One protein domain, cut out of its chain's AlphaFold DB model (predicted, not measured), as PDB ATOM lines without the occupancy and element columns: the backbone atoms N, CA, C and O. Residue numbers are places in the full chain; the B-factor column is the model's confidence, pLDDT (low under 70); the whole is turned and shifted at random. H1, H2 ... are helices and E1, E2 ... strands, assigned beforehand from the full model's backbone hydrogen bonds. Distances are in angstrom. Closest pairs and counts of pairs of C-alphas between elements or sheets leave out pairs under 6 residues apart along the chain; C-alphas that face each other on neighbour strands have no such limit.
ATOM      1  N   ASN A 223     161.369 259.604 196.840       76.94
ATOM      2  CA  ASN A 223     161.690 258.935 195.579       76.94
ATOM      3  C   ASN A 223     161.779 257.413 195.778       76.94
ATOM      4  O   ASN A 223     162.431 256.928 196.707       76.94
ATOM      5  N   ILE A 224     161.096 256.654 194.922       78.62
ATOM      6  CA  ILE A 224     160.841 255.221 195.110       78.62
ATOM      7  C   ILE A 224     161.653 254.409 194.096       78.62
ATOM      8  O   ILE A 224     161.676 254.722 192.907       78.62
ATOM      9  N   TRP A 225     162.348 253.375 194.564       84.19
ATOM     10  CA  TRP A 225     163.086 252.431 193.730       84.19
ATOM     11  C   TRP A 225     162.112 251.579 192.911       84.19
ATOM     12  O   TRP A 225     161.115 251.107 193.438       84.19
ATOM     13  N   GLN A 226     162.411 251.319 191.637       78.31
ATOM     14  CA  GLN A 226     161.554 250.475 190.784       78.31
ATOM     15  C   GLN A 226     161.534 248.988 191.176       78.31
ATOM     16  O   GLN A 226     160.780 248.203 190.599       78.31
ATOM     17  N   GLY A 227     162.359 248.604 192.146       79.44
ATOM     18  CA  GLY A 227     162.494 247.240 192.625       79.44
ATOM     19  C   GLY A 227     163.559 246.435 191.888       79.44
ATOM     20  O   GLY A 227     164.047 246.802 190.819       79.44
ATOM     21  N   GLY A 228     163.921 245.305 192.487       82.81
ATOM     22  CA  GLY A 228     164.857 244.340 191.932       82.81
ATOM     23  C   GLY A 228     166.308 244.811 191.961       82.81
ATOM     24  O   GLY A 228     166.671 245.783 192.632       82.81
ATOM     25  N   ASP A 229     167.151 244.065 191.251       88.75
ATOM     26  CA  ASP A 229     168.575 244.358 191.132       88.75
ATOM     27  C   ASP A 229     168.816 245.603 190.272       88.75
ATOM     28  O   ASP A 229     168.147 245.826 189.262       88.75
ATOM     29  N   GLY A 230     169.837 246.389 190.612       89.56
ATOM     30  CA  GLY A 230     170.206 247.538 189.790       89.56
ATOM     31  C   GLY A 230     171.340 248.375 190.358       89.56
ATOM     32  O   GLY A 230     172.045 247.972 191.280       89.56
ATOM     33  N   SER A 231     171.537 249.559 189.781       91.56
ATOM     34  CA  SER A 231     172.535 250.524 190.247       91.56
ATOM     35  C   SER A 231     171.859 251.797 190.742       91.56
ATOM     36  O   SER A 231     171.048 252.397 190.031       91.56
ATOM     37  N   TRP A 232     172.224 252.221 191.950       92.75
ATOM     38  CA  TRP A 232     171.875 253.532 192.474       92.75
ATOM     39  C   TRP A 232     172.905 254.544 191.977       92.75
ATOM     40  O   TRP A 232     174.017 254.629 192.492       92.75
ATOM     41  N   ASN A 233     172.519 255.293 190.946       90.06
ATOM     42  CA  ASN A 233     173.305 256.356 190.330       90.06
ATOM     43  C   ASN A 233     172.382 257.519 189.904       90.06
ATOM     44  O   ASN A 233     171.158 257.427 190.007       90.06
ATOM     45  N   GLN A 234     172.970 258.618 189.432       86.50
ATOM     46  CA  GLN A 234     172.262 259.863 189.091       86.50
ATOM     47  C   GLN A 234     171.875 259.984 187.607       86.50
ATOM     48  O   GLN A 234     171.420 261.041 187.173       86.50
ATOM     49  N   THR A 235     172.087 258.942 186.799       79.75
ATOM     50  CA  THR A 235     171.860 258.984 185.340       79.75
ATOM     51  C   THR A 235     170.895 257.908 184.843       79.75
ATOM     52  O   THR A 235     170.207 258.110 183.845       79.75
ATOM     53  N   GLY A 236     170.830 256.775 185.533       78.38
ATOM     54  CA  GLY A 236     169.971 255.635 185.254       78.38
ATOM     55  C   GLY A 236     168.548 255.854 185.748       78.38
ATOM     56  O   GLY A 236     168.319 256.479 186.778       78.38
ATOM     57  N   LEU A 237     167.588 255.311 185.004       82.94
ATOM     58  CA  LEU A 237     166.158 255.506 185.229       82.94
ATOM     59  C   LEU A 237     165.579 254.400 186.121       82.94
ATOM     60  O   LEU A 237     164.725 253.643 185.675       82.94
ATOM     61  N   ASN A 238     166.080 254.288 187.352       81.75
ATOM     62  CA  ASN A 238     165.698 253.222 188.289       81.75
ATOM     63  C   ASN A 238     164.805 253.708 189.447       81.75
ATOM     64  O   ASN A 238     164.472 252.933 190.340       81.75
ATOM     65  N   TRP A 239     164.424 254.985 189.438       82.12
ATOM     66  CA  TRP A 239     163.603 255.617 190.470       82.12
ATOM     67  C   TRP A 239     162.280 256.115 189.886       82.12
ATOM     68  O   TRP A 239     162.164 256.234 188.667       82.12
ATOM     69  N   HIS A 240     161.283 256.402 190.715       71.81
ATOM     70  CA  HIS A 240     160.035 257.042 190.308       71.81
ATOM     71  C   HIS A 240     159.458 257.915 191.431       71.81
ATOM     72  O   HIS A 240     159.664 257.659 192.618       71.81
ATOM     73  N   ASP A 241     158.704 258.944 191.041       66.12
ATOM     74  CA  ASP A 241     157.956 259.785 191.981       66.12
ATOM     75  C   ASP A 241     156.801 258.970 192.586       66.12
ATOM     76  O   ASP A 241     156.209 258.110 191.921       66.12
ATOM     77  N   GLU A 242     156.460 259.264 193.834       58.81
ATOM     78  CA  GLU A 242     155.282 258.725 194.512       58.81
ATOM     79  C   GLU A 242     153.987 259.053 193.758       58.81
ATOM     80  O   GLU A 242     153.083 258.227 193.679       58.81
ATOM     81  N   ASN A 243     153.920 260.227 193.127       48.72
ATOM     82  CA  ASN A 243     152.720 260.690 192.428       48.72
ATOM     83  C   ASN A 243     152.587 260.141 190.999       48.72
ATOM     84  O   ASN A 243     151.570 260.372 190.344       48.72
ATOM     85  N   ASN A 244     153.620 259.484 190.464       53.91
ATOM     86  CA  ASN A 244     153.603 258.992 189.089       53.91
ATOM     87  C   ASN A 244     154.476 257.736 188.905       53.91
ATOM     88  O   ASN A 244     155.540 257.803 188.280       53.91
ATOM     89  N   PRO A 245     154.020 256.572 189.404       59.53
ATOM     90  CA  PRO A 245     154.794 255.330 189.388       59.53
ATOM     91  C   PRO A 245     155.079 254.783 187.980       59.53
ATOM     92  O   PRO A 245     155.973 253.963 187.803       59.53
ATOM     93  N   GLY A 246     154.352 255.244 186.956       52.44
ATOM     94  CA  GLY A 246     154.575 254.845 185.563       52.44
ATOM     95  C   GLY A 246     155.751 255.548 184.876       52.44
ATOM     96  O   GLY A 246     156.068 255.212 183.734       52.44
ATOM     97  N   VAL A 247     156.384 256.533 185.527       55.25
ATOM     98  CA  VAL A 247     157.462 257.335 184.934       55.25
ATOM     99  C   VAL A 247     158.768 257.139 185.695       55.25
ATOM    100  O   VAL A 247     158.948 257.613 186.813       55.25
ATOM    101  N   ALA A 248     159.708 256.487 185.016       71.19
ATOM    102  CA  ALA A 248     161.064 256.266 185.485       71.19
ATOM    103  C   ALA A 248     161.916 257.549 185.438       71.19
ATOM    104  O   ALA A 248     161.902 258.292 184.454       71.19
ATOM    105  N   GLY A 249     162.710 257.776 186.480       70.00
ATOM    106  CA  GLY A 249     163.589 258.924 186.659       70.00
ATOM    107  C   GLY A 249     164.928 258.546 187.289       70.00
ATOM    108  O   GLY A 249     165.120 257.440 187.798       70.00
ATOM    109  N   ALA A 250     165.871 259.482 187.220       77.50
ATOM    110  CA  ALA A 250     167.171 259.355 187.862       77.50
ATOM    111  C   ALA A 250     167.135 259.817 189.324       77.50
ATOM    112  O   ALA A 250     166.324 260.674 189.681       77.50
ATOM    113  N   TRP A 251     168.046 259.279 190.144       88.56
ATOM    114  CA  TRP A 251     168.220 259.734 191.523       88.56
ATOM    115  C   TRP A 251     168.622 261.204 191.561       88.56
ATOM    116  O   TRP A 251     169.533 261.627 190.840       88.56
ATOM    117  N   LYS A 252     168.004 261.966 192.461       84.81
ATOM    118  CA  LYS A 252     168.453 263.311 192.805       84.81
ATOM    119  C   LYS A 252     168.917 263.300 194.249       84.81
ATOM    120  O   LYS A 252     168.261 262.758 195.128       84.81
ATOM    121  N   ASN A 253     170.082 263.885 194.480       88.56
ATOM    122  CA  ASN A 253     170.665 263.912 195.812       88.56
ATOM    123  C   ASN A 253     169.779 264.649 196.819       88.56
ATOM    124  O   ASN A 253     169.053 265.569 196.448       88.56
ATOM    125  N   TYR A 254     169.915 264.243 198.084       85.56
ATOM    126  CA  TYR A 254     169.162 264.732 199.245       85.56
ATOM    127  C   TYR A 254     167.680 264.337 199.265       85.56
ATOM    128  O   TYR A 254     166.974 264.630 200.230       85.56
ATOM    129  N   GLU A 255     167.205 263.610 198.254       84.38
ATOM    130  CA  GLU A 255     165.895 262.968 198.304       84.38
ATOM    131  C   GLU A 255     165.894 261.808 199.311       84.38
ATOM    132  O   GLU A 255     166.947 261.318 199.745       84.38
ATOM    133  N   PHE A 256     164.697 261.402 199.728       83.56
ATOM    134  CA  PHE A 256     164.502 260.271 200.629       83.56
ATOM    135  C   PHE A 256     164.259 259.009 199.799       83.56
ATOM    136  O   PHE A 256     163.300 258.950 199.026       83.56
ATOM    137  N   ALA A 257     165.114 258.001 199.959       89.12
ATOM    138  CA  ALA A 257     165.058 256.775 199.167       89.12
ATOM    139  C   ALA A 257     164.092 255.748 199.774       89.12
ATOM    140  O   ALA A 257     164.198 255.397 200.949       89.12
ATOM    141  N   ILE A 258     163.175 255.219 198.968       85.44
ATOM    142  CA  ILE A 258     162.238 254.169 199.378       85.44
ATOM    143  C   ILE A 258     162.487 252.911 198.542       85.44
ATOM    144  O   ILE A 258     162.356 252.940 197.325       85.44
ATOM    145  N   PHE A 259     162.823 251.803 199.199       85.69
ATOM    146  CA  PHE A 259     163.017 250.481 198.608       85.69
ATOM    147  C   PHE A 259     161.815 249.589 198.941       85.69
ATOM    148  O   PHE A 259     161.589 249.260 200.107       85.69
ATOM    149  N   ASN A 260     161.047 249.198 197.929       80.12
ATOM    150  CA  ASN A 260     159.815 248.404 198.030       80.12
ATOM    151  C   ASN A 260     159.900 247.136 197.162       80.12
ATOM    152  O   ASN A 260     160.921 246.869 196.542       80.12
ATOM    153  N   ALA A 261     158.856 246.317 197.102       70.38
ATOM    154  CA  ALA A 261     158.895 245.121 196.268       70.38
ATOM    155  C   ALA A 261     158.963 245.477 194.764       70.38
ATOM    156  O   ALA A 261     158.330 246.445 194.343       70.38
ATOM    157  N   PRO A 262     159.628 244.656 193.927       81.31
ATOM    158  CA  PRO A 262     160.357 243.427 194.272       81.31
ATOM    159  C   PRO A 262     161.700 243.677 194.980       81.31
ATOM    160  O   PRO A 262     162.379 244.648 194.688       81.31
ATOM    161  N   VAL A 263     162.117 242.772 195.872       87.56
ATOM    162  CA  VAL A 263     163.434 242.822 196.543       87.56
ATOM    163  C   VAL A 263     164.596 242.680 195.551       87.56
ATOM    164  O   VAL A 263     164.480 241.953 194.562       87.56
ATOM    165  N   GLY A 264     165.739 243.311 195.838       90.50
ATOM    166  CA  GLY A 264     166.968 243.070 195.085       90.50
ATOM    167  C   GLY A 264     168.257 243.584 195.725       90.50
ATOM    168  O   GLY A 264     168.287 244.102 196.846       90.50
ATOM    169  N   THR A 265     169.342 243.414 194.974       96.44
ATOM    170  CA  THR A 265     170.682 243.917 195.277       96.44
ATOM    171  C   THR A 265     170.959 245.185 194.475       96.44
ATOM    172  O   THR A 265     170.997 245.171 193.245       96.44
ATOM    173  N   VAL A 266     171.212 246.287 195.174       97.31
ATOM    174  CA  VAL A 266     171.440 247.603 194.574       97.31
ATOM    175  C   VAL A 266     172.906 247.998 194.738       97.31
ATOM    176  O   VAL A 266     173.415 248.111 195.853       97.31
ATOM    177  N   ALA A 267     173.611 248.204 193.628       97.12
ATOM    178  CA  ALA A 267     175.002 248.646 193.611       97.12
ATOM    179  C   ALA A 267     175.088 250.180 193.699       97.12
ATOM    180  O   ALA A 267     174.620 250.887 192.802       97.12
ATOM    181  N   VAL A 268     175.702 250.688 194.765       97.56
ATOM    182  CA  VAL A 268     175.872 252.120 195.047       97.56
ATOM    183  C   VAL A 268     177.024 252.695 194.223       97.56
ATOM    184  O   VAL A 268     178.180 252.270 194.338       97.56
ATOM    185  N   ASP A 269     176.712 253.690 193.398       95.62
ATOM    186  CA  ASP A 269     177.696 254.424 192.605       95.62
ATOM    187  C   ASP A 269     178.277 255.628 193.379       95.62
ATOM    188  O   ASP A 269     177.972 255.879 194.546       95.62
ATOM    189  N   THR A 270     179.185 256.363 192.752       93.56
ATOM    190  CA  THR A 270     179.842 257.532 193.336       93.56
ATOM    191  C   THR A 270     178.872 258.700 193.548       93.56
ATOM    192  O   THR A 270     178.012 258.985 192.717       93.56
ATOM    193  N   GLY A 271     179.037 259.425 194.659       93.00
ATOM    194  CA  GLY A 271     178.371 260.715 194.883       93.00
ATOM    195  C   GLY A 271     176.908 260.655 195.336       93.00
ATOM    196  O   GLY A 271     176.236 261.691 195.301       93.00
ATOM    197  N   ILE A 272     176.420 259.489 195.770       97.00
ATOM    198  CA  ILE A 272     175.065 259.336 196.308       97.00
ATOM    199  C   ILE A 272     174.930 260.068 197.642       97.00
ATOM    200  O   ILE A 272     175.684 259.826 198.584       97.00
ATOM    201  N   GLN A 273     173.938 260.954 197.714       95.81
ATOM    202  CA  GLN A 273     173.538 261.637 198.942       95.81
ATOM    203  C   GLN A 273     172.038 261.458 199.149       95.81
ATOM    204  O   GLN A 273     171.279 261.639 198.194       95.81
ATOM    205  N   ALA A 274     171.621 261.125 200.367       94.06
ATOM    206  CA  ALA A 274     170.227 260.872 200.718       94.06
ATOM    207  C   ALA A 274     169.885 261.499 202.074       94.06
ATOM    208  O   ALA A 274     170.686 261.431 203.004       94.06
ATOM    209  N   SER A 275     168.679 262.054 202.202       90.25
ATOM    210  CA  SER A 275     168.153 262.549 203.489       90.25
ATOM    211  C   SER A 275     167.672 261.419 204.403       90.25
ATOM    212  O   SER A 275     167.446 261.611 205.594       90.25
ATOM    213  N   GLY A 276     167.554 260.209 203.861       91.38
ATOM    214  CA  GLY A 276     167.234 258.998 204.596       91.38
ATOM    215  C   GLY A 276     166.837 257.865 203.659       91.38
ATOM    216  O   GLY A 276     166.854 258.012 202.432       91.38
ATOM    217  N   MET A 277     166.523 256.711 204.244       92.56
ATOM    218  CA  MET A 277     166.152 255.495 203.523       92.56
ATOM    219  C   MET A 277     165.006 254.753 204.223       92.56
ATOM    220  O   MET A 277     164.903 254.746 205.450       92.56
ATOM    221  N   ALA A 278     164.161 254.069 203.458       85.38
ATOM    222  CA  ALA A 278     163.199 253.102 203.979       85.38
ATOM    223  C   ALA A 278     163.248 251.804 203.175       85.38
ATOM    224  O   ALA A 278     163.202 251.842 201.951       85.38
ATOM    225  N   PHE A 279     163.301 250.671 203.870       86.25
ATOM    226  CA  PHE A 279     163.236 249.331 203.300       86.25
ATOM    227  C   PHE A 279     161.925 248.672 203.727       86.25
ATOM    228  O   PHE A 279     161.770 248.309 204.890       86.25
ATOM    229  N   GLN A 280     160.999 248.537 202.779       80.00
ATOM    230  CA  GLN A 280     159.628 248.039 202.974       80.00
ATOM    231  C   GLN A 280     159.466 246.586 202.515       80.00
ATOM    232  O   GLN A 280     158.363 246.079 202.336       80.00
ATOM    233  N   THR A 281     160.569 245.915 202.199       82.19
ATOM    234  CA  THR A 281     160.566 244.525 201.753       82.19
ATOM    235  C   THR A 281     161.790 243.838 202.319       82.19
ATOM    236  O   THR A 281     162.893 244.389 202.283       82.19
ATOM    237  N   ASP A 282     161.583 242.637 202.851       90.62
ATOM    238  CA  ASP A 282     162.655 241.823 203.407       90.62
ATOM    239  C   ASP A 282     163.727 241.493 202.360       90.62
ATOM    240  O   ASP A 282     163.410 241.178 201.212       90.62
ATOM    241  N   GLY A 283     164.994 241.526 202.772       93.50
ATOM    242  CA  GLY A 283     166.122 240.991 202.012       93.50
ATOM    243  C   GLY A 283     166.862 241.982 201.113       93.50
ATOM    244  O   GLY A 283     167.767 241.568 200.386       93.50
ATOM    245  N   TYR A 284     166.528 243.276 201.143       96.00
ATOM    246  CA  TYR A 284     167.248 244.280 200.355       96.00
ATOM    247  C   TYR A 284     168.731 244.372 200.735       96.00
ATOM    248  O   TYR A 284     169.088 244.367 201.917       96.00
ATOM    249  N   SER A 285     169.596 244.516 199.727       97.75
ATOM    250  CA  SER A 285     171.047 244.630 199.915       97.75
ATOM    251  C   SER A 285     171.629 245.808 199.136       97.75
ATOM    252  O   SER A 285     171.600 245.813 197.907       97.75
ATOM    253  N   LEU A 286     172.188 246.800 199.835       98.25
ATOM    254  CA  LEU A 286     172.945 247.897 199.225       98.25
ATOM    255  C   LEU A 286     174.439 247.568 199.245       98.25
ATOM    256  O   LEU A 286     175.042 247.432 200.308       98.25
ATOM    257  N   THR A 287     175.052 247.453 198.073       97.12
ATOM    258  CA  THR A 287     176.430 246.968 197.904       97.12
ATOM    259  C   THR A 287     177.328 248.005 197.242       97.12
ATOM    260  O   THR A 287     176.853 248.967 196.648       97.12
ATOM    261  N   GLY A 288     178.643 247.808 197.326       93.81
ATOM    262  CA  GLY A 288     179.639 248.662 196.678       93.81
ATOM    263  C   GLY A 288     180.662 249.221 197.661       93.81
ATOM    264  O   GLY A 288     180.550 249.044 198.869       93.81
ATOM    265  N   THR A 289     181.693 249.878 197.132       93.31
ATOM    266  CA  THR A 289     182.746 250.530 197.936       93.31
ATOM    267  C   THR A 289     182.548 252.039 198.063       93.31
ATOM    268  O   THR A 289     183.271 252.687 198.815       93.31
ATOM    269  N   ASN A 290     181.608 252.606 197.305       96.00
ATOM    270  CA  ASN A 290     181.294 254.028 197.339       96.00
ATOM    271  C   ASN A 290     180.400 254.348 198.536       96.00
ATOM    272  O   ASN A 290     179.539 253.550 198.900       96.00
ATOM    273  N   SER A 291     180.610 255.521 199.132       95.38
ATOM    274  CA  SER A 291     179.840 255.941 200.297       95.38
ATOM    275  C   SER A 291     178.465 256.477 199.899       95.38
ATOM    276  O   SER A 291     178.371 257.294 198.984       95.38
ATOM    277  N   ILE A 292     177.433 256.095 200.653       98.25
ATOM    278  CA  ILE A 292     176.163 256.825 200.737       98.25
ATOM    279  C   ILE A 292     176.364 257.938 201.768       98.25
ATOM    280  O   ILE A 292     176.651 257.649 202.929       98.25
ATOM    281  N   THR A 293     176.250 259.203 201.377       97.88
ATOM    282  CA  THR A 293     176.287 260.315 202.336       97.88
ATOM    283  C   THR A 293     174.881 260.581 202.853       97.88
ATOM    284  O   THR A 293     173.996 260.931 202.072       97.88
ATOM    285  N   LEU A 294     174.673 260.450 204.161       96.44
ATOM    286  CA  LEU A 294     173.432 260.866 204.799       96.44
ATOM    287  C   LEU A 294     173.495 262.350 205.155       96.44
ATOM    288  O   LEU A 294     174.344 262.767 205.949       96.44
ATOM    289  N   ALA A 295     172.630 263.133 204.515       92.56
ATOM    290  CA  ALA A 295     172.508 264.569 204.722       92.56
ATOM    291  C   ALA A 295     171.167 265.084 204.187       92.56
ATOM    292  O   ALA A 295     170.695 264.630 203.138       92.56
ATOM    293  N   HIS A 296     170.592 266.073 204.863       86.12
ATOM    294  CA  HIS A 296     169.479 266.852 204.333       86.12
ATOM    295  C   HIS A 296     169.959 267.832 203.252       86.12
ATOM    296  O   HIS A 296     171.149 268.138 203.139       86.12
ATOM    297  N   ASP A 297     169.028 268.322 202.425       83.69
ATOM    298  CA  ASP A 297     169.360 269.324 201.409       83.69
ATOM    299  C   ASP A 297     169.854 270.601 202.114       83.69
ATOM    300  O   ASP A 297     169.143 271.155 202.955       83.69
ATOM    301  N   PRO A 298     171.054 271.111 201.789       83.31
ATOM    302  CA  PRO A 298     171.596 272.310 202.423       83.31
ATOM    303  C   PRO A 298     170.745 273.573 202.200       83.31
ATOM    304  O   PRO A 298     170.928 274.561 202.913       83.31
ATOM    305  N   ASN A 299     169.824 273.568 201.229       76.81
ATOM    306  CA  ASN A 299     168.857 274.646 201.010       76.81
ATOM    307  C   ASN A 299     167.608 274.529 201.900       76.81
ATOM    308  O   ASN A 299     166.899 275.519 202.079       76.81
ATOM    309  N   THR A 300     167.349 273.348 202.461       69.94
ATOM    310  CA  THR A 300     166.262 273.061 203.409       69.94
ATOM    311  C   THR A 300     166.825 272.248 204.580       69.94
ATOM    312  O   THR A 300     166.531 271.057 204.713       69.94
ATOM    313  N   PRO A 301     167.698 272.859 205.403       71.81
ATOM    314  CA  PRO A 301     168.385 272.142 206.465       71.81
ATOM    315  C   PRO A 301     167.392 271.646 207.518       71.81
ATOM    316  O   PRO A 301     166.440 272.346 207.864       71.81
ATOM    317  N   SER A 302     167.676 270.469 208.070       72.69
ATOM    318  CA  SER A 302     166.965 269.911 209.216       72.69
ATOM    319  C   SER A 302     167.901 269.823 210.417       72.69
ATOM    320  O   SER A 302     169.109 269.633 210.271       72.69
ATOM    321  N   THR A 303     167.349 269.979 211.618       72.94
ATOM    322  CA  THR A 303     168.059 269.651 212.864       72.94
ATOM    323  C   THR A 303     167.990 268.164 213.197       72.94
ATOM    324  O   THR A 303     168.711 267.710 214.084       72.94
ATOM    325  N   ASP A 304     167.124 267.421 212.509       70.44
ATOM    326  CA  ASP A 304     166.931 265.994 212.721       70.44
ATOM    327  C   ASP A 304     168.014 265.187 212.008       70.44
ATOM    328  O   ASP A 304     168.571 265.600 210.988       70.44
ATOM    329  N   ARG A 305     168.316 264.004 212.544       85.00
ATOM    330  CA  ARG A 305     169.261 263.092 211.902       85.00
ATOM    331  C   ARG A 305     168.573 262.349 210.755       85.00
ATOM    332  O   ARG A 305     167.405 261.986 210.890       85.00
ATOM    333  N   PRO A 306     169.291 262.033 209.669       88.88
ATOM    334  CA  PRO A 306     168.792 261.154 208.624       88.88
ATOM    335  C   PRO A 306     168.279 259.822 209.176       88.88
ATOM    336  O   PRO A 306     168.942 259.150 209.974       88.88
ATOM    337  N   ILE A 307     167.093 259.424 208.721       84.88
ATOM    338  CA  ILE A 307     166.402 258.226 209.206       84.88
ATOM    339  C   ILE A 307     166.648 257.053 208.256       84.88
ATOM    340  O   ILE A 307     166.498 257.191 207.042       84.88
ATOM    341  N   ILE A 308     166.942 255.873 208.809       92.38
ATOM    342  CA  ILE A 308     166.835 254.591 208.106       92.38
ATOM    343  C   ILE A 308     165.752 253.732 208.763       92.38
ATOM    344  O   ILE A 308     165.818 253.420 209.955       92.38
ATOM    345  N   ARG A 309     164.777 253.307 207.956       85.50
ATOM    346  CA  ARG A 309     163.683 252.403 208.340       85.50
ATOM    347  C   ARG A 309     163.855 251.029 207.726       85.50
ATOM    348  O   ARG A 309     164.177 250.936 206.547       85.50
ATOM    349  N   VAL A 310     163.599 249.986 208.508       85.62
ATOM    350  CA  VAL A 310     163.516 248.603 208.018       85.62
ATOM    351  C   VAL A 310     162.265 247.976 208.602       85.62
ATOM    352  O   VAL A 310     162.206 247.796 209.818       85.62
ATOM    353  N   GLY A 311     161.303 247.658 207.747       73.38
ATOM    354  CA  GLY A 311     159.992 247.178 208.154       73.38
ATOM    355  C   GLY A 311     158.863 247.860 207.387       73.38
ATOM    356  O   GLY A 311     159.073 248.741 206.547       73.38
ATOM    357  N   ASP A 312     157.659 247.403 207.694       62.09
ATOM    358  CA  ASP A 312     156.376 247.921 207.223       62.09
ATOM    359  C   ASP A 312     155.498 248.399 208.397       62.09
ATOM    360  O   ASP A 312     154.293 248.580 208.244       62.09
ATOM    361  N   ALA A 313     156.104 248.605 209.575       59.03
ATOM    362  CA  ALA A 313     155.443 248.929 210.837       59.03
ATOM    363  C   ALA A 313     154.394 247.905 211.321       59.03
ATOM    364  O   ALA A 313     153.540 248.234 212.150       59.03
ATOM    365  N   THR A 314     154.482 246.649 210.875       57.69
ATOM    366  CA  THR A 314     153.703 245.529 211.422       57.69
ATOM    367  C   THR A 314     154.552 244.638 212.335       57.69
ATOM    368  O   THR A 314     155.784 244.635 212.273       57.69
ATOM    369  N   GLU A 315     153.902 243.832 213.179       61.69
ATOM    370  CA  GLU A 315     154.590 242.789 213.960       61.69
ATOM    371  C   GLU A 315     155.294 241.759 213.059       61.69
ATOM    372  O   GLU A 315     156.359 241.256 213.418       61.69
ATOM    373  N   ASP A 316     154.759 241.482 211.866       67.38
ATOM    374  CA  ASP A 316     155.395 240.592 210.886       67.38
ATOM    375  C   ASP A 316     156.646 241.245 210.269       67.38
ATOM    376  O   ASP A 316     157.671 240.584 210.065       67.38
ATOM    377  N   GLY A 317     156.616 242.570 210.088       64.81
ATOM    378  CA  GLY A 317     157.739 243.412 209.674       64.81
ATOM    379  C   GLY A 317     158.987 243.278 210.553       64.81
ATOM    380  O   GLY A 317     160.102 243.552 210.106       64.81
ATOM    381  N   ARG A 318     158.846 242.770 211.783       79.19
ATOM    382  CA  ARG A 318     159.966 242.453 212.688       79.19
ATOM    383  C   ARG A 318     160.942 241.432 212.117       79.19
ATOM    384  O   ARG A 318     162.121 241.456 212.469       79.19
ATOM    385  N   ALA A 319     160.463 240.526 211.264       86.62
ATOM    386  CA  ALA A 319     161.308 239.538 210.604       86.62
ATOM    387  C   ALA A 319     162.141 240.143 209.461       86.62
ATOM    388  O   ALA A 319     163.113 239.522 209.031       86.62
ATOM    389  N   MET A 320     161.793 241.347 208.989       86.56
ATOM    390  CA  MET A 320     162.462 241.973 207.856       86.56
ATOM    391  C   MET A 320     163.889 242.393 208.195       86.56
ATOM    392  O   MET A 320     164.184 242.935 209.265       86.56
ATOM    393  N   THR A 321     164.776 242.192 207.231       97.38
ATOM    394  CA  THR A 321     166.178 242.571 207.296       97.38
ATOM    395  C   THR A 321     166.580 243.334 206.039       97.38
ATOM    396  O   THR A 321     166.321 242.895 204.922       97.38
ATOM    397  N   ALA A 322     167.281 244.452 206.220       97.56
ATOM    398  CA  ALA A 322     167.974 245.152 205.143       97.56
ATOM    399  C   ALA A 322     169.470 245.206 205.453       97.56
ATOM    400  O   ALA A 322     169.867 245.500 206.584       97.56
ATOM    401  N   THR A 323     170.303 244.931 204.452       98.50
ATOM    402  CA  THR A 323     171.763 244.956 204.587       98.50
ATOM    403  C   THR A 323     172.348 246.129 203.814       98.50
ATOM    404  O   THR A 323     172.115 246.271 202.618       98.50
ATOM    405  N   ILE A 324     173.161 246.947 204.478       98.50
ATOM    406  CA  ILE A 324     173.959 247.991 203.836       98.50
ATOM    407  C   ILE A 324     175.438 247.621 203.985       98.50
ATOM    408  O   ILE A 324     176.044 247.743 205.054       98.50
ATOM    409  N   ALA A 325     176.013 247.138 202.887       97.94
ATOM    410  CA  ALA A 325     177.435 246.843 202.751       97.94
ATOM    411  C   ALA A 325     178.238 248.040 202.225       97.94
ATOM    412  O   ALA A 325     179.429 248.148 202.518       97.94
ATOM    413  N   ALA A 326     177.599 248.944 201.476       97.56
ATOM    414  CA  ALA A 326     178.202 250.219 201.103       97.56
ATOM    415  C   ALA A 326     178.486 251.080 202.356       97.56
ATOM    416  O   ALA A 326     177.648 251.127 203.255       97.56
ATOM    417  N   PRO A 327     179.639 251.767 202.458       97.12
ATOM    418  CA  PRO A 327     179.897 252.692 203.559       97.12
ATOM    419  C   PRO A 327     178.827 253.787 203.676       97.12
ATOM    420  O   PRO A 327     178.413 254.362 202.672       97.12
ATOM    421  N   ILE A 328     178.422 254.132 204.897       98.25
ATOM    422  CA  ILE A 328     177.616 255.327 205.176       98.25
ATOM    423  C   ILE A 328     178.528 256.438 205.704       98.25
ATOM    424  O   ILE A 328     179.283 256.227 206.653       98.25
ATOM    425  N   GLY A 329     178.437 257.627 205.113       97.25
ATOM    426  CA  GLY A 329     179.151 258.840 205.514       97.25
ATOM    427  C   GLY A 329     178.192 259.993 205.815       97.25
ATOM    428  O   GLY A 329     176.976 259.817 205.801       97.25
ATOM    429  N   GLY A 330     178.738 261.185 206.064       96.50
ATOM    430  CA  GLY A 330     177.965 262.397 206.374       96.50
ATOM    431  C   GLY A 330     178.163 262.896 207.806       96.50
ATOM    432  O   GLY A 330     178.775 262.235 208.641       96.50
ATOM    433  N   THR A 331     177.684 264.099 208.098       95.06
ATOM    434  CA  THR A 331     177.912 264.745 209.404       95.06
ATOM    435  C   THR A 331     176.698 264.728 210.318       95.06
ATOM    436  O   THR A 331     176.847 264.998 211.502       95.06
ATOM    437  N   GLU A 332     175.519 264.407 209.790       93.25
ATOM    438  CA  GLU A 332     174.245 264.533 210.511       93.25
ATOM    439  C   GLU A 332     173.878 263.283 211.321       93.25
ATOM    440  O   GLU A 332     173.012 263.340 212.184       93.25
ATOM    441  N   GLY A 333     174.585 262.170 211.116       93.94
ATOM    442  CA  GLY A 333     174.400 260.946 211.896       93.94
ATOM    443  C   GLY A 333     173.331 260.026 211.319       93.94
ATOM    444  O   GLY A 333     173.050 260.060 210.121       93.94
ATOM    445  N   LEU A 334     172.790 259.163 212.178       95.06
ATOM    446  CA  LEU A 334     171.831 258.131 211.801       95.06
ATOM    447  C   LEU A 334     170.788 257.898 212.898       95.06
ATOM    448  O   LEU A 334     171.140 257.679 214.055       95.06
ATOM    449  N   GLN A 335     169.519 257.828 212.501       92.31
ATOM    450  CA  GLN A 335     168.417 257.295 213.301       92.31
ATOM    451  C   GLN A 335     167.888 255.987 212.698       92.31
ATOM    452  O   GLN A 335     167.332 255.983 211.600       92.31
ATOM    453  N   LYS A 336     168.025 254.867 213.418       91.56
ATOM    454  CA  LYS A 336     167.371 253.594 213.079       91.56
ATOM    455  C   LYS A 336     165.997 253.529 213.740       91.56
ATOM    456  O   LYS A 336     165.877 253.602 214.961       91.56
ATOM    457  N   THR A 337     164.973 253.334 212.919       83.44
ATOM    458  CA  THR A 337     163.568 253.215 213.333       83.44
ATOM    459  C   THR A 337     162.917 251.987 212.698       83.44
ATOM    460  O   THR A 337     163.545 251.301 211.881       83.44
ATOM    461  N   ASP A 338     161.662 251.721 213.066       71.56
ATOM    462  CA  ASP A 338     160.880 250.549 212.654       71.56
ATOM    463  C   ASP A 338     161.432 249.222 213.216       71.56
ATOM    464  O   ASP A 338     162.543 249.140 213.744       71.56
ATOM    465  N   TYR A 339     160.614 248.188 213.156       78.38
ATOM    466  CA  TYR A 339     160.729 246.934 213.880       78.38
ATOM    467  C   TYR A 339     161.804 245.973 213.361       78.38
ATOM    468  O   TYR A 339     162.349 245.183 214.139       78.38
ATOM    469  N   GLY A 340     162.131 246.051 212.073       84.81
ATOM    470  CA  GLY A 340     163.081 245.164 211.415       84.81
ATOM    471  C   GLY A 340     164.544 245.425 211.785       84.81
ATOM    472  O   GLY A 340     164.900 246.323 212.565       84.81
ATOM    473  N   THR A 341     165.424 244.621 211.193       96.81
ATOM    474  CA  THR A 341     166.871 244.655 211.432       96.81
ATOM    475  C   THR A 341     167.602 245.385 210.308       96.81
ATOM    476  O   THR A 341     167.602 244.949 209.160       96.81
ATOM    477  N   LEU A 342     168.296 246.474 210.646       98.44
ATOM    478  CA  LEU A 342     169.288 247.082 209.760       98.44
ATOM    479  C   LEU A 342     170.656 246.464 210.047       98.44
ATOM    480  O   LEU A 342     171.195 246.658 211.135       98.44
ATOM    481  N   VAL A 343     171.226 245.759 209.073       98.69
ATOM    482  CA  VAL A 343     172.567 245.175 209.167       98.69
ATOM    483  C   VAL A 343     173.555 246.064 208.426       98.69
ATOM    484  O   VAL A 343     173.468 246.237 207.213       98.69
ATOM    485  N   LEU A 344     174.530 246.606 209.149       98.56
ATOM    486  CA  LEU A 344     175.649 247.339 208.570       98.56
ATOM    487  C   LEU A 344     176.862 246.413 208.488       98.56
ATOM    488  O   LEU A 344     177.372 245.965 209.516       98.56
ATOM    489  N   THR A 345     177.344 246.140 207.276       97.31
ATOM    490  CA  THR A 345     178.575 245.354 207.049       97.31
ATOM    491  C   THR A 345     179.713 246.189 206.462       97.31
ATOM    492  O   THR A 345     180.853 245.732 206.436       97.31
ATOM    493  N   GLY A 346     179.428 247.420 206.023       95.56
ATOM    494  CA  GLY A 346     180.422 248.387 205.556       95.56
ATOM    495  C   GLY A 346     181.127 249.155 206.682       95.56
ATOM    496  O   GLY A 346     180.657 249.222 207.821       95.56
ATOM    497  N   ALA A 347     182.255 249.787 206.349       95.88
ATOM    498  CA  ALA A 347     182.975 250.678 207.257       95.88
ATOM    499  C   ALA A 347     182.360 252.088 207.226       95.88
ATOM    500  O   ALA A 347     182.694 252.892 206.357       95.88
ATOM    501  N   ASN A 348     181.447 252.388 208.151       97.50
ATOM    502  CA  ASN A 348     180.729 253.663 208.173       97.50
ATOM    503  C   ASN A 348     181.558 254.766 208.845       97.50
ATOM    504  O   ASN A 348     182.211 254.539 209.865       97.50
ATOM    505  N   THR A 349     181.522 255.964 208.264       96.38
ATOM    506  CA  THR A 349     182.388 257.110 208.586       96.38
ATOM    507  C   THR A 349     181.620 258.357 209.028       96.38
ATOM    508  O   THR A 349     182.234 259.406 209.224       96.38
ATOM    509  N   TYR A 350     180.297 258.273 209.189       96.88
ATOM    510  CA  TYR A 350     179.490 259.412 209.618       96.88
ATOM    511  C   TYR A 350     179.824 259.863 211.046       96.88
ATOM    512  O   TYR A 350     180.153 259.039 211.896       96.88
ATOM    513  N   THR A 351     179.724 261.164 211.331       93.56
ATOM    514  CA  THR A 351     180.130 261.726 212.636       93.56
ATOM    515  C   THR A 351     178.977 262.141 213.539       93.56
ATOM    516  O   THR A 351     179.205 262.327 214.723       93.56
ATOM    517  N   GLY A 352     177.757 262.296 213.023       87.56
ATOM    518  CA  GLY A 352     176.650 262.917 213.759       87.56
ATOM    519  C   GLY A 352     175.962 262.051 214.809       87.56
ATOM    520  O   GLY A 352     174.859 262.400 215.183       87.56
ATOM    521  N   GLY A 353     176.573 260.961 215.286       91.62
ATOM    522  CA  GLY A 353     176.000 260.025 216.266       91.62
ATOM    523  C   GLY A 353     174.999 259.017 215.700       91.62
ATOM    524  O   GLY A 353     174.608 259.090 214.534       91.62
ATOM    525  N   THR A 354     174.626 258.042 216.538       96.12
ATOM    526  CA  THR A 354     173.712 256.945 216.181       96.12
ATOM    527  C   THR A 354     172.611 256.809 217.222       96.12
ATOM    528  O   THR A 354     172.907 256.563 218.391       96.12
ATOM    529  N   ASP A 355     171.354 256.889 216.801       92.81
ATOM    530  CA  ASP A 355     170.206 256.603 217.660       92.81
ATOM    531  C   ASP A 355     169.464 255.371 217.138       92.81
ATOM    532  O   ASP A 355     169.157 255.263 215.951       92.81
ATOM    533  N   VAL A 356     169.178 254.431 218.031       93.00
ATOM    534  CA  VAL A 356     168.364 253.246 217.761       93.00
ATOM    535  C   VAL A 356     167.068 253.411 218.538       93.00
ATOM    536  O   VAL A 356     167.028 253.162 219.741       93.00
ATOM    537  N   LEU A 357     166.034 253.873 217.842       83.75
ATOM    538  CA  LEU A 357     164.741 254.198 218.443       83.75
ATOM    539  C   LEU A 357     163.840 252.958 218.511       83.75
ATOM    540  O   LEU A 357     163.259 252.686 219.551       83.75
ATOM    541  N   ASN A 358     163.820 252.141 217.447       80.19
ATOM    542  CA  ASN A 358     163.065 250.882 217.379       80.19
ATOM    543  C   ASN A 358     163.818 249.802 216.574       80.19
ATOM    544  O   ASN A 358     164.713 250.088 215.766       80.19
ATOM    545  N   GLY A 359     163.426 248.542 216.790       85.69
ATOM    546  CA  GLY A 359     163.969 247.377 216.085       85.69
ATOM    547  C   GLY A 359     165.430 247.101 216.432       85.69
ATOM    548  O   GLY A 359     165.870 247.351 217.556       85.69
ATOM    549  N   THR A 360     166.189 246.556 215.476       94.81
ATOM    550  CA  THR A 360     167.617 246.257 215.671       94.81
ATOM    551  C   THR A 360     168.501 247.033 214.701       94.81
ATOM    552  O   THR A 360     168.307 246.971 213.486       94.81
ATOM    553  N   LEU A 361     169.522 247.704 215.232       97.81
ATOM    554  CA  LEU A 361     170.718 248.068 214.475       97.81
ATOM    555  C   LEU A 361     171.801 247.025 214.757       97.81
ATOM    556  O   LEU A 361     172.220 246.866 215.901       97.81
ATOM    557  N   GLU A 362     172.262 246.323 213.728       98.56
ATOM    558  CA  GLU A 362     173.272 245.275 213.839       98.56
ATOM    559  C   GLU A 362     174.563 245.660 213.113       98.56
ATOM    560  O   GLU A 362     174.559 245.950 211.918       98.56
ATOM    561  N   LEU A 363     175.694 245.607 213.821       98.12
ATOM    562  CA  LEU A 363     177.018 245.622 213.200       98.12
ATOM    563  C   LEU A 363     177.406 244.190 212.828       98.12
ATOM    564  O   LEU A 363     177.801 243.407 213.698       98.12
ATOM    565  N   GLY A 364     177.301 243.863 211.541       96.12
ATOM    566  CA  GLY A 364     177.701 242.567 210.996       96.12
ATOM    567  C   GLY A 364     179.220 242.411 210.869       96.12
ATOM    568  O   GLY A 364     180.005 243.277 211.282       96.12
ATOM    569  N   ASP A 365     179.666 241.308 210.270       87.81
ATOM    570  CA  ASP A 365     181.093 241.060 210.047       87.81
ATOM    571  C   ASP A 365     181.646 242.076 209.029       87.81
ATOM    572  O   ASP A 365     181.089 242.261 207.951       87.81
ATOM    573  N   GLY A 366     182.689 242.818 209.414       84.81
ATOM    574  CA  GLY A 366     183.191 243.991 208.673       84.81
ATOM    575  C   GLY A 366     182.557 245.347 209.035       84.81
ATOM    576  O   GLY A 366     183.211 246.374 208.870       84.81
ATOM    577  N   GLY A 367     181.356 245.370 209.626       94.12
ATOM    578  CA  GLY A 367     180.628 246.611 209.928       94.12
ATOM    579  C   GLY A 367     181.238 247.461 211.046       94.12
ATOM    580  O   GLY A 367     181.474 246.947 212.140       94.12
ATOM    581  N   THR A 368     181.457 248.756 210.830       95.56
ATOM    582  CA  THR A 368     181.913 249.695 211.881       95.56
ATOM    583  C   THR A 368     181.150 251.011 211.820       95.56
ATOM    584  O   THR A 368     180.615 251.352 210.771       95.56
ATOM    585  N   ILE A 369     181.128 251.762 212.921       96.62
ATOM    586  CA  ILE A 369     180.627 253.144 213.000       96.62
ATOM    587  C   ILE A 369     181.677 254.011 213.698       96.62
ATOM    588  O   ILE A 369     182.534 253.478 214.407       96.62
ATOM    589  N   ILE A 370     181.624 255.332 213.520       95.81
ATOM    590  CA  ILE A 370     182.460 256.243 214.310       95.81
ATOM    591  C   ILE A 370     181.931 256.290 215.741       95.81
ATOM    592  O   ILE A 370     180.749 256.498 215.988       95.81
ATOM    593  N   GLU A 371     182.834 256.097 216.693       93.69
ATOM    594  CA  GLU A 371     182.478 255.809 218.081       93.69
ATOM    595  C   GLU A 371     182.387 257.062 218.968       93.69
ATOM    596  O   GLU A 371     181.873 256.982 220.081       93.69
ATOM    597  N   THR A 372     182.873 258.215 218.489       91.31
ATOM    598  CA  THR A 372     183.033 259.452 219.277       91.31
ATOM    599  C   THR A 372     181.734 259.930 219.927       91.31
ATOM    600  O   THR A 372     181.745 260.295 221.100       91.31
ATOM    601  N   GLU A 373     180.623 259.882 219.192       90.19
ATOM    602  CA  GLU A 373     179.301 260.321 219.667       90.19
ATOM    603  C   GLU A 373     178.486 259.189 220.321       90.19
ATOM    604  O   GLU A 373     177.418 259.429 220.880       90.19
ATOM    605  N   GLY A 374     178.984 257.948 220.279       92.69
ATOM    606  CA  GLY A 374     178.317 256.787 220.864       92.69
ATOM    607  C   GLY A 374     177.049 256.321 220.133       92.69
ATOM    608  O   GLY A 374     176.806 256.648 218.968       92.69
ATOM    609  N   VAL A 375     176.267 255.497 220.838       96.44
ATOM    610  CA  VAL A 375     174.985 254.934 220.393       96.44
ATOM    611  C   VAL A 375     173.947 255.125 221.498       96.44
ATOM    612  O   VAL A 375     174.110 254.596 222.599       96.44
ATOM    613  N   SER A 376     172.866 255.844 221.205       94.06
ATOM    614  CA  SER A 376     171.687 255.908 222.072       94.06
ATOM    615  C   SER A 376     170.715 254.790 221.702       94.06
ATOM    616  O   SER A 376     170.448 254.584 220.519       94.06
ATOM    617  N   VAL A 377     170.198 254.049 222.684       91.50
ATOM    618  CA  VAL A 377     169.267 252.931 222.459       91.50
ATOM    619  C   VAL A 377     168.009 253.121 223.298       91.50
ATOM    620  O   VAL A 377     168.053 253.077 224.534       91.50
ATOM    621  N   ASP A 378     166.881 253.315 222.629       80.38
ATOM    622  CA  ASP A 378     165.621 253.658 223.277       80.38
ATOM    623  C   ASP A 378     164.879 252.436 223.853       80.38
ATOM    624  O   ASP A 378     165.158 251.281 223.517       80.38
ATOM    625  N   ALA A 379     163.947 252.683 224.773       75.25
ATOM    626  CA  ALA A 379     163.076 251.672 225.371       75.25
ATOM    627  C   ALA A 379     161.609 251.794 224.952       75.25
ATOM    628  O   ALA A 379     160.784 251.068 225.513       75.25
ATOM    629  N   ASP A 380     161.298 252.684 224.015       56.59
ATOM    630  CA  ASP A 380     159.938 252.896 223.542       56.59
ATOM    631  C   ASP A 380     159.407 251.667 222.780       56.59
ATOM    632  O   ASP A 380     160.120 251.003 222.026       56.59
ATOM    633  N   GLY A 381     158.133 251.337 223.018       54.75
ATOM    634  CA  GLY A 381     157.452 250.166 222.452       54.75
ATOM    635  C   GLY A 381     157.448 248.906 223.344       54.75
ATOM    636  O   GLY A 381     158.136 248.837 224.365       54.75
ATOM    637  N   PRO A 382     156.635 247.886 222.993       48.53
ATOM    638  CA  PRO A 382     156.516 246.641 223.764       48.53
ATOM    639  C   PRO A 382     157.813 245.820 223.772       48.53
ATOM    640  O   PRO A 382     158.098 245.112 224.743       48.53
ATOM    641  N   GLU A 383     158.635 245.958 222.732       63.53
ATOM    642  CA  GLU A 383     159.980 245.403 222.671       63.53
ATOM    643  C   GLU A 383     160.987 246.509 222.409       63.53
ATOM    644  O   GLU A 383     161.026 247.135 221.355       63.53
ATOM    645  N   LYS A 384     161.813 246.719 223.428       78.50
ATOM    646  CA  LYS A 384     162.881 247.707 223.469       78.50
ATOM    647  C   LYS A 384     163.787 247.630 222.235       78.50
ATOM    648  O   LYS A 384     164.162 246.532 221.812       78.50
ATOM    649  N   ALA A 385     164.234 248.784 221.750       86.19
ATOM    650  CA  ALA A 385     165.207 248.877 220.670       86.19
ATOM    651  C   ALA A 385     166.515 248.149 221.026       86.19
ATOM    652  O   ALA A 385     166.876 248.040 222.199       86.19
ATOM    653  N   THR A 386     167.228 247.629 220.025       93.25
ATOM    654  CA  THR A 386     168.427 246.805 220.231       93.25
ATOM    655  C   THR A 386     169.603 247.284 219.391       93.25
ATOM    656  O   THR A 386     169.531 247.332 218.164       93.25
ATOM    657  N   PHE A 387     170.738 247.532 220.041       96.19
ATOM    658  CA  PHE A 387     172.035 247.601 219.372       96.19
ATOM    659  C   PHE A 387     172.727 246.235 219.451       96.19
ATOM    660  O   PHE A 387     172.961 245.707 220.541       96.19
ATOM    661  N   ALA A 388     173.031 245.637 218.301       96.31
ATOM    662  CA  ALA A 388     173.578 244.291 218.204       96.31
ATOM    663  C   ALA A 388     174.964 244.265 217.550       96.31
ATOM    664  O   ALA A 388     175.227 244.967 216.575       96.31
ATOM    665  N   VAL A 389     175.837 243.387 218.044       96.56
ATOM    666  CA  VAL A 389     177.128 243.074 217.419       96.56
ATOM    667  C   VAL A 389     177.138 241.616 216.978       96.56
ATOM    668  O   VAL A 389     177.007 240.694 217.789       96.56
ATOM    669  N   ASN A 390     177.317 241.403 215.677       95.88
ATOM    670  CA  ASN A 390     177.370 240.094 215.046       95.88
ATOM    671  C   ASN A 390     178.684 239.913 214.281       95.88
ATOM    672  O   ASN A 390     178.753 240.039 213.061       95.88
ATOM    673  N   LYS A 391     179.757 239.664 215.035       93.75
ATOM    674  CA  LYS A 391     181.123 239.523 214.522       93.75
ATOM    675  C   LYS A 391     181.721 238.185 214.922       93.75
ATOM    676  O   LYS A 391     181.358 237.634 215.959       93.75
ATOM    677  N   THR A 392     182.644 237.676 214.111       91.94
ATOM    678  CA  THR A 392     183.296 236.373 214.332       91.94
ATOM    679  C   THR A 392     184.599 236.470 215.141       91.94
ATOM    680  O   THR A 392     185.003 235.497 215.773       91.94
ATOM    681  N   GLY A 393     185.245 237.643 215.159       89.62
ATOM    682  CA  GLY A 393     186.487 237.920 215.893       89.62
ATOM    683  C   GLY A 393     186.314 238.839 217.107       89.62
ATOM    684  O   GLY A 393     185.201 239.215 217.473       89.62
ATOM    685  N   THR A 394     187.430 239.218 217.736       91.94
ATOM    686  CA  THR A 394     187.428 240.222 218.810       91.94
ATOM    687  C   THR A 394     187.152 241.613 218.240       91.94
ATOM    688  O   THR A 394     187.847 242.067 217.332       91.94
ATOM    689  N   PHE A 395     186.171 242.308 218.807       93.69
ATOM    690  CA  PHE A 395     185.786 243.669 218.453       93.69
ATOM    691  C   PHE A 395     185.841 244.562 219.691       93.69
ATOM    692  O   PHE A 395     185.202 244.272 220.698       93.69
ATOM    693  N   SER A 396     186.612 245.644 219.630       94.38
ATOM    694  CA  SER A 396     186.643 246.657 220.686       94.38
ATOM    695  C   SER A 396     185.756 247.819 220.270       94.38
ATOM    696  O   SER A 396     186.003 248.391 219.215       94.38
ATOM    697  N   PHE A 397     184.778 248.169 221.103       94.56
ATOM    698  CA  PHE A 397     183.891 249.309 220.897       94.56
ATOM    699  C   PHE A 397     184.146 250.374 221.969       94.56
ATOM    700  O   PHE A 397     183.921 250.148 223.165       94.56
ATOM    701  N   GLY A 398     184.655 251.525 221.540       93.56
ATOM    702  CA  GLY A 398     185.021 252.658 222.386       93.56
ATOM    703  C   GLY A 398     183.944 253.720 222.563       93.56
ATOM    704  O   GLY A 398     184.156 254.647 223.346       93.56
ATOM    705  N   GLY A 399     182.800 253.582 221.893       93.31
ATOM    706  CA  GLY A 399     181.679 254.509 222.007       93.31
ATOM    707  C   GLY A 399     180.842 254.252 223.254       93.31
ATOM    708  O   GLY A 399     180.732 253.117 223.723       93.31
ATOM    709  N   VAL A 400     180.243 255.309 223.804       93.88
ATOM    710  CA  VAL A 400     179.274 255.175 224.900       93.88
ATOM    711  C   VAL A 400     177.975 254.606 224.344       93.88
ATOM    712  O   VAL A 400     177.401 255.175 223.423       93.88
ATOM    713  N   ILE A 401     177.490 253.517 224.932       94.25
ATOM    714  CA  ILE A 401     176.130 253.016 224.724       94.25
ATOM    715  C   ILE A 401     175.255 253.545 225.866       94.25
ATOM    716  O   ILE A 401     175.559 253.308 227.045       94.25
ATOM    717  N   SER A 402     174.189 254.266 225.531       91.75
ATOM    718  CA  SER A 402     173.272 254.920 226.474       91.75
ATOM    719  C   SER A 402     171.809 254.535 226.214       91.75
ATOM    720  O   SER A 402     171.500 253.850 225.243       91.75
ATOM    721  N   GLY A 403     170.904 254.945 227.109       87.75
ATOM    722  CA  GLY A 403     169.458 254.722 226.977       87.75
ATOM    723  C   GLY A 403     168.923 253.505 227.747       87.75
ATOM    724  O   GLY A 403     169.605 252.915 228.585       87.75
ATOM    725  N   ALA A 404     167.654 253.158 227.548       83.88
ATOM    726  CA  ALA A 404     166.984 252.079 228.287       83.88
ATOM    727  C   ALA A 404     166.725 250.813 227.449       83.88
ATOM    728  O   ALA A 404     166.168 249.828 227.966       83.88
ATOM    729  N   GLY A 405     167.163 250.838 226.189       86.19
ATOM    730  CA  GLY A 405     167.116 249.730 225.250       86.19
ATOM    731  C   GLY A 405     168.144 248.630 225.508       86.19
ATOM    732  O   GLY A 405     168.831 248.604 226.533       86.19
ATOM    733  N   GLN A 406     168.208 247.668 224.595       90.38
ATOM    734  CA  GLN A 406     168.984 246.438 224.722       90.38
ATOM    735  C   GLN A 406     170.326 246.504 223.989       90.38
ATOM    736  O   GLN A 406     170.464 247.107 222.925       90.38
ATOM    737  N   PHE A 407     171.301 245.782 224.539       92.06
ATOM    738  CA  PHE A 407     172.529 245.418 223.840       92.06
ATOM    739  C   PHE A 407     172.569 243.902 223.625       92.06
ATOM    740  O   PHE A 407     172.318 243.133 224.563       92.06
ATOM    741  N   ALA A 408     172.908 243.471 222.409       91.75
ATOM    742  CA  ALA A 408     172.950 242.060 222.035       91.75
ATOM    743  C   ALA A 408     174.296 241.653 221.417       91.75
ATOM    744  O   ALA A 408     174.684 242.132 220.354       91.75
ATOM    745  N   GLN A 409     174.970 240.678 222.032       91.62
ATOM    746  CA  GLN A 409     176.070 239.951 221.395       91.62
ATOM    747  C   GLN A 409     175.480 238.762 220.630       91.62
ATOM    748  O   GLN A 409     175.062 237.777 221.243       91.62
ATOM    749  N   LYS A 410     175.428 238.856 219.298       91.50
ATOM    750  CA  LYS A 410     174.883 237.806 218.421       91.50
ATOM    751  C   LYS A 410     175.968 236.923 217.804       91.50
ATOM    752  O   LYS A 410     175.752 235.725 217.640       91.50
ATOM    753  N   GLY A 411     177.111 237.513 217.464       90.62
ATOM    754  CA  GLY A 411     178.195 236.815 216.776       90.62
ATOM    755  C   GLY A 411     179.003 235.908 217.699       90.62
ATOM    756  O   GLY A 411     179.021 236.102 218.915       90.62
ATOM    757  N   THR A 412     179.705 234.940 217.107       89.19
ATOM    758  CA  THR A 412     180.570 233.983 217.824       89.19
ATOM    759  C   THR A 412     181.850 234.607 218.387       89.19
ATOM    760  O   THR A 412     182.536 233.976 219.191       89.19
ATOM    761  N   GLY A 413     182.183 235.828 217.961       90.44
ATOM    762  CA  GLY A 413     183.315 236.607 218.444       90.44
ATOM    763  C   GLY A 413     183.101 237.216 219.832       90.44
ATOM    764  O   GLY A 413     182.073 237.023 220.480       90.44
ATOM    765  N   GLU A 414     184.094 237.980 220.283       91.62
ATOM    766  CA  GLU A 414     184.095 238.650 221.588       91.62
ATOM    767  C   GLU A 414     183.969 240.165 221.399       91.62
ATOM    768  O   GLU A 414     184.803 240.769 220.726       91.62
ATOM    769  N   THR A 415     182.974 240.792 222.032       92.50
ATOM    770  CA  THR A 415     182.875 242.260 222.079       92.50
ATOM    771  C   THR A 415     183.407 242.799 223.399       92.50
ATOM    772  O   THR A 415     182.958 242.404 224.476       92.50
ATOM    773  N   ILE A 416     184.339 243.745 223.304       92.00
ATOM    774  CA  ILE A 416     184.948 244.463 224.419       92.00
ATOM    775  C   ILE A 416     184.433 245.900 224.393       92.00
ATOM    776  O   ILE A 416     184.798 246.681 223.518       92.00
ATOM    777  N   LEU A 417     183.611 246.270 225.372       93.56
ATOM    778  CA  LEU A 417     183.177 247.656 225.548       93.56
ATOM    779  C   LEU A 417     184.198 248.403 226.413       93.56
ATOM    780  O   LEU A 417     184.422 248.020 227.565       93.56
ATOM    781  N   THR A 418     184.819 249.458 225.879       92.19
ATOM    782  CA  THR A 418     185.873 250.204 226.596       92.19
ATOM    783  C   THR A 418     185.412 251.544 227.169       92.19
ATOM    784  O   THR A 418     186.148 252.146 227.954       92.19
ATOM    785  N   ALA A 419     184.218 252.012 226.795       91.38
ATOM    786  CA  ALA A 419     183.609 253.237 227.309       91.38
ATOM    787  C   ALA A 419     182.852 253.022 228.631       91.38
ATOM    788  O   ALA A 419     182.493 251.901 228.999       91.38
ATOM    789  N   ASN A 420     182.536 254.126 229.316       87.88
ATOM    790  CA  ASN A 420     181.617 254.124 230.455       87.88
ATOM    791  C   ASN A 420     180.170 254.110 229.945       87.88
ATOM    792  O   ASN A 420     179.562 255.160 229.753       87.88
ATOM    793  N   ASN A 421     179.639 252.917 229.699       87.62
ATOM    794  CA  ASN A 421     178.281 252.740 229.195       87.62
ATOM    795  C   ASN A 421     177.223 253.015 230.274       87.62
ATOM    796  O   ASN A 421     177.402 252.630 231.430       87.62
ATOM    797  N   SER A 422     176.115 253.646 229.882       82.81
ATOM    798  CA  SER A 422     174.997 254.017 230.762       82.81
ATOM    799  C   SER A 422     173.675 253.335 230.398       82.81
ATOM    800  O   SER A 422     172.642 253.676 230.977       82.81
ATOM    801  N   TYR A 423     173.686 252.373 229.466       79.12
ATOM    802  CA  TYR A 423     172.475 251.650 229.090       79.12
ATOM    803  C   TYR A 423     171.895 250.843 230.262       79.12
ATOM    804  O   TYR A 423     172.622 250.202 231.024       79.12
ATOM    805  N   SER A 424     170.571 250.876 230.405       70.50
ATOM    806  CA  SER A 424     169.848 250.264 231.532       70.50
ATOM    807  C   SER A 424     168.971 249.061 231.153       70.50
ATOM    808  O   SER A 424     168.343 248.460 232.028       70.50
ATOM    809  N   GLY A 425     168.915 248.682 229.871       61.38
ATOM    810  CA  GLY A 425     168.149 247.520 229.414       61.38
ATOM    811  C   GLY A 425     168.857 246.172 229.593       61.38
ATOM    812  O   GLY A 425     170.016 246.079 229.997       61.38
ATOM    813  N   ALA A 426     168.112 245.095 229.328       61.91
ATOM    814  CA  ALA A 426     168.589 243.727 229.505       61.91
ATOM    815  C   ALA A 426     169.691 243.376 228.491       61.91
ATOM    816  O   ALA A 426     169.605 243.723 227.315       61.91
ATOM    817  N   HIS A 427     170.704 242.642 228.953       62.66
ATOM    818  CA  HIS A 427     171.745 242.063 228.108       62.66
ATOM    819  C   HIS A 427     171.315 240.671 227.634       62.66
ATOM    820  O   HIS A 427     171.024 239.805 228.464       62.66
ATOM    821  N   ARG A 428     171.312 240.434 226.318       56.94
ATOM    822  CA  ARG A 428     171.050 239.110 225.733       56.94
ATOM    823  C   ARG A 428     172.343 238.571 225.120       56.94
ATOM    824  O   ARG A 428     172.795 239.066 224.092       56.94
ATOM    825  N   SER A 429     172.940 237.559 225.748       49.09
ATOM    826  CA  SER A 429     174.110 236.839 225.221       49.09
ATOM    827  C   SER A 429     173.891 235.339 225.231       49.09
ATOM    828  O   SER A 429     173.213 234.813 226.114       49.09
ATOM    829  N   GLN A 430     174.564 234.638 224.322       42.78
ATOM    830  CA  GLN A 430     174.890 233.235 224.562       42.78
ATOM    831  C   GLN A 430     175.952 233.144 225.684       42.78
ATOM    832  O   GLN A 430     176.804 234.031 225.773       42.78
ATOM    833  N   PRO A 431     175.890 232.140 226.578       37.34
ATOM    834  CA  PRO A 431     176.466 232.200 227.932       37.34
ATOM    835  C   PRO A 431     178.001 232.333 228.075       37.34
ATOM    836  O   PRO A 431     178.467 232.457 229.203       37.34
ATOM    837  N   GLU A 432     178.794 232.372 226.999       44.62
ATOM    838  CA  GLU A 432     180.268 232.259 227.064       44.62
ATOM    839  C   GLU A 432     181.057 233.480 226.511       44.62
ATOM    840  O   GLU A 432     182.284 233.484 226.578       44.62
ATOM    841  N   HIS A 433     180.412 234.535 225.978       52.34
ATOM    842  CA  HIS A 433     181.084 235.466 225.035       52.34
ATOM    843  C   HIS A 433     181.106 236.973 225.387       52.34
ATOM    844  O   HIS A 433     181.376 237.793 224.509       52.34
ATOM    845  N   PHE A 434     180.848 237.383 226.637       44.75
ATOM    846  CA  PHE A 434     180.839 238.814 227.004       44.75
ATOM    847  C   PHE A 434     181.778 239.161 228.169       44.75
ATOM    848  O   PHE A 434     181.674 238.588 229.257       44.75
ATOM    849  N   ARG A 435     182.660 240.153 227.968       49.47
ATOM    850  CA  ARG A 435     183.502 240.751 229.018       49.47
ATOM    851  C   ARG A 435     183.334 242.273 229.055       49.47
ATOM    852  O   ARG A 435     183.825 242.993 228.195       49.47
ATOM    853  N   SER A 436     182.694 242.770 230.112       40.88
ATOM    854  CA  SER A 436     182.708 244.193 230.474       40.88
ATOM    855  C   SER A 436     184.023 244.531 231.188       40.88
ATOM    856  O   SER A 436     184.340 243.948 232.228       40.88
ATOM    857  N   ALA A 437     184.801 245.474 230.651       33.66
ATOM    858  CA  ALA A 437     185.963 246.022 231.344       33.66
ATOM    859  C   ALA A 437     185.506 247.117 232.325       33.66
ATOM    860  O   ALA A 437     185.398 248.289 231.973       33.66
TER     861      ALA A 437
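What this domain is: This is residues 223 to 437 of the 497 residues of an uncharacterized protein of Brucella tritici (UniProt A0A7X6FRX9). With little regular structure, the chain winds in stacked turns, an elongated solenoid: two sheets, E3-E1-E4-E6-E9-E11-E13-E15-E18, mixed, and E2-E5-E7-E10-E12-E14-E16-E19-E21, all parallel, make a sandwich partly face to face, with sheet E17-E20-E22 at one end. Of 215 printed residues, 80 are in 22 named strands and helix H1, after E9; E8 pairs with no named strand. It is mostly strand and compact, radius of gyration of the C-alphas 17.0 A, spanning 54 by 34 by 30 A.

How they stand to each other: E6, residues 276 to 279, and E9, residues 307 to 310, are parallel, with N 277 and O 307 within hydrogen-bond range, 2.8 A. E9 and E12, residues 341 to 344, come closest at C-alphas 310 and 341, 6.2 A. H1, residues 316 to 319, is too short for O i to N i+4 pairs.

Where its parts are: C-alpha 223 is at (161.690, 258.935, 195.579), C-alpha 437 at (185.963, 246.022, 231.344).

The domain as a whole: Residues 242 to 255, 295 to 306 and 364 to 374 are long links; pLDDT is under 70 in 31 residues, among them 425 to 437.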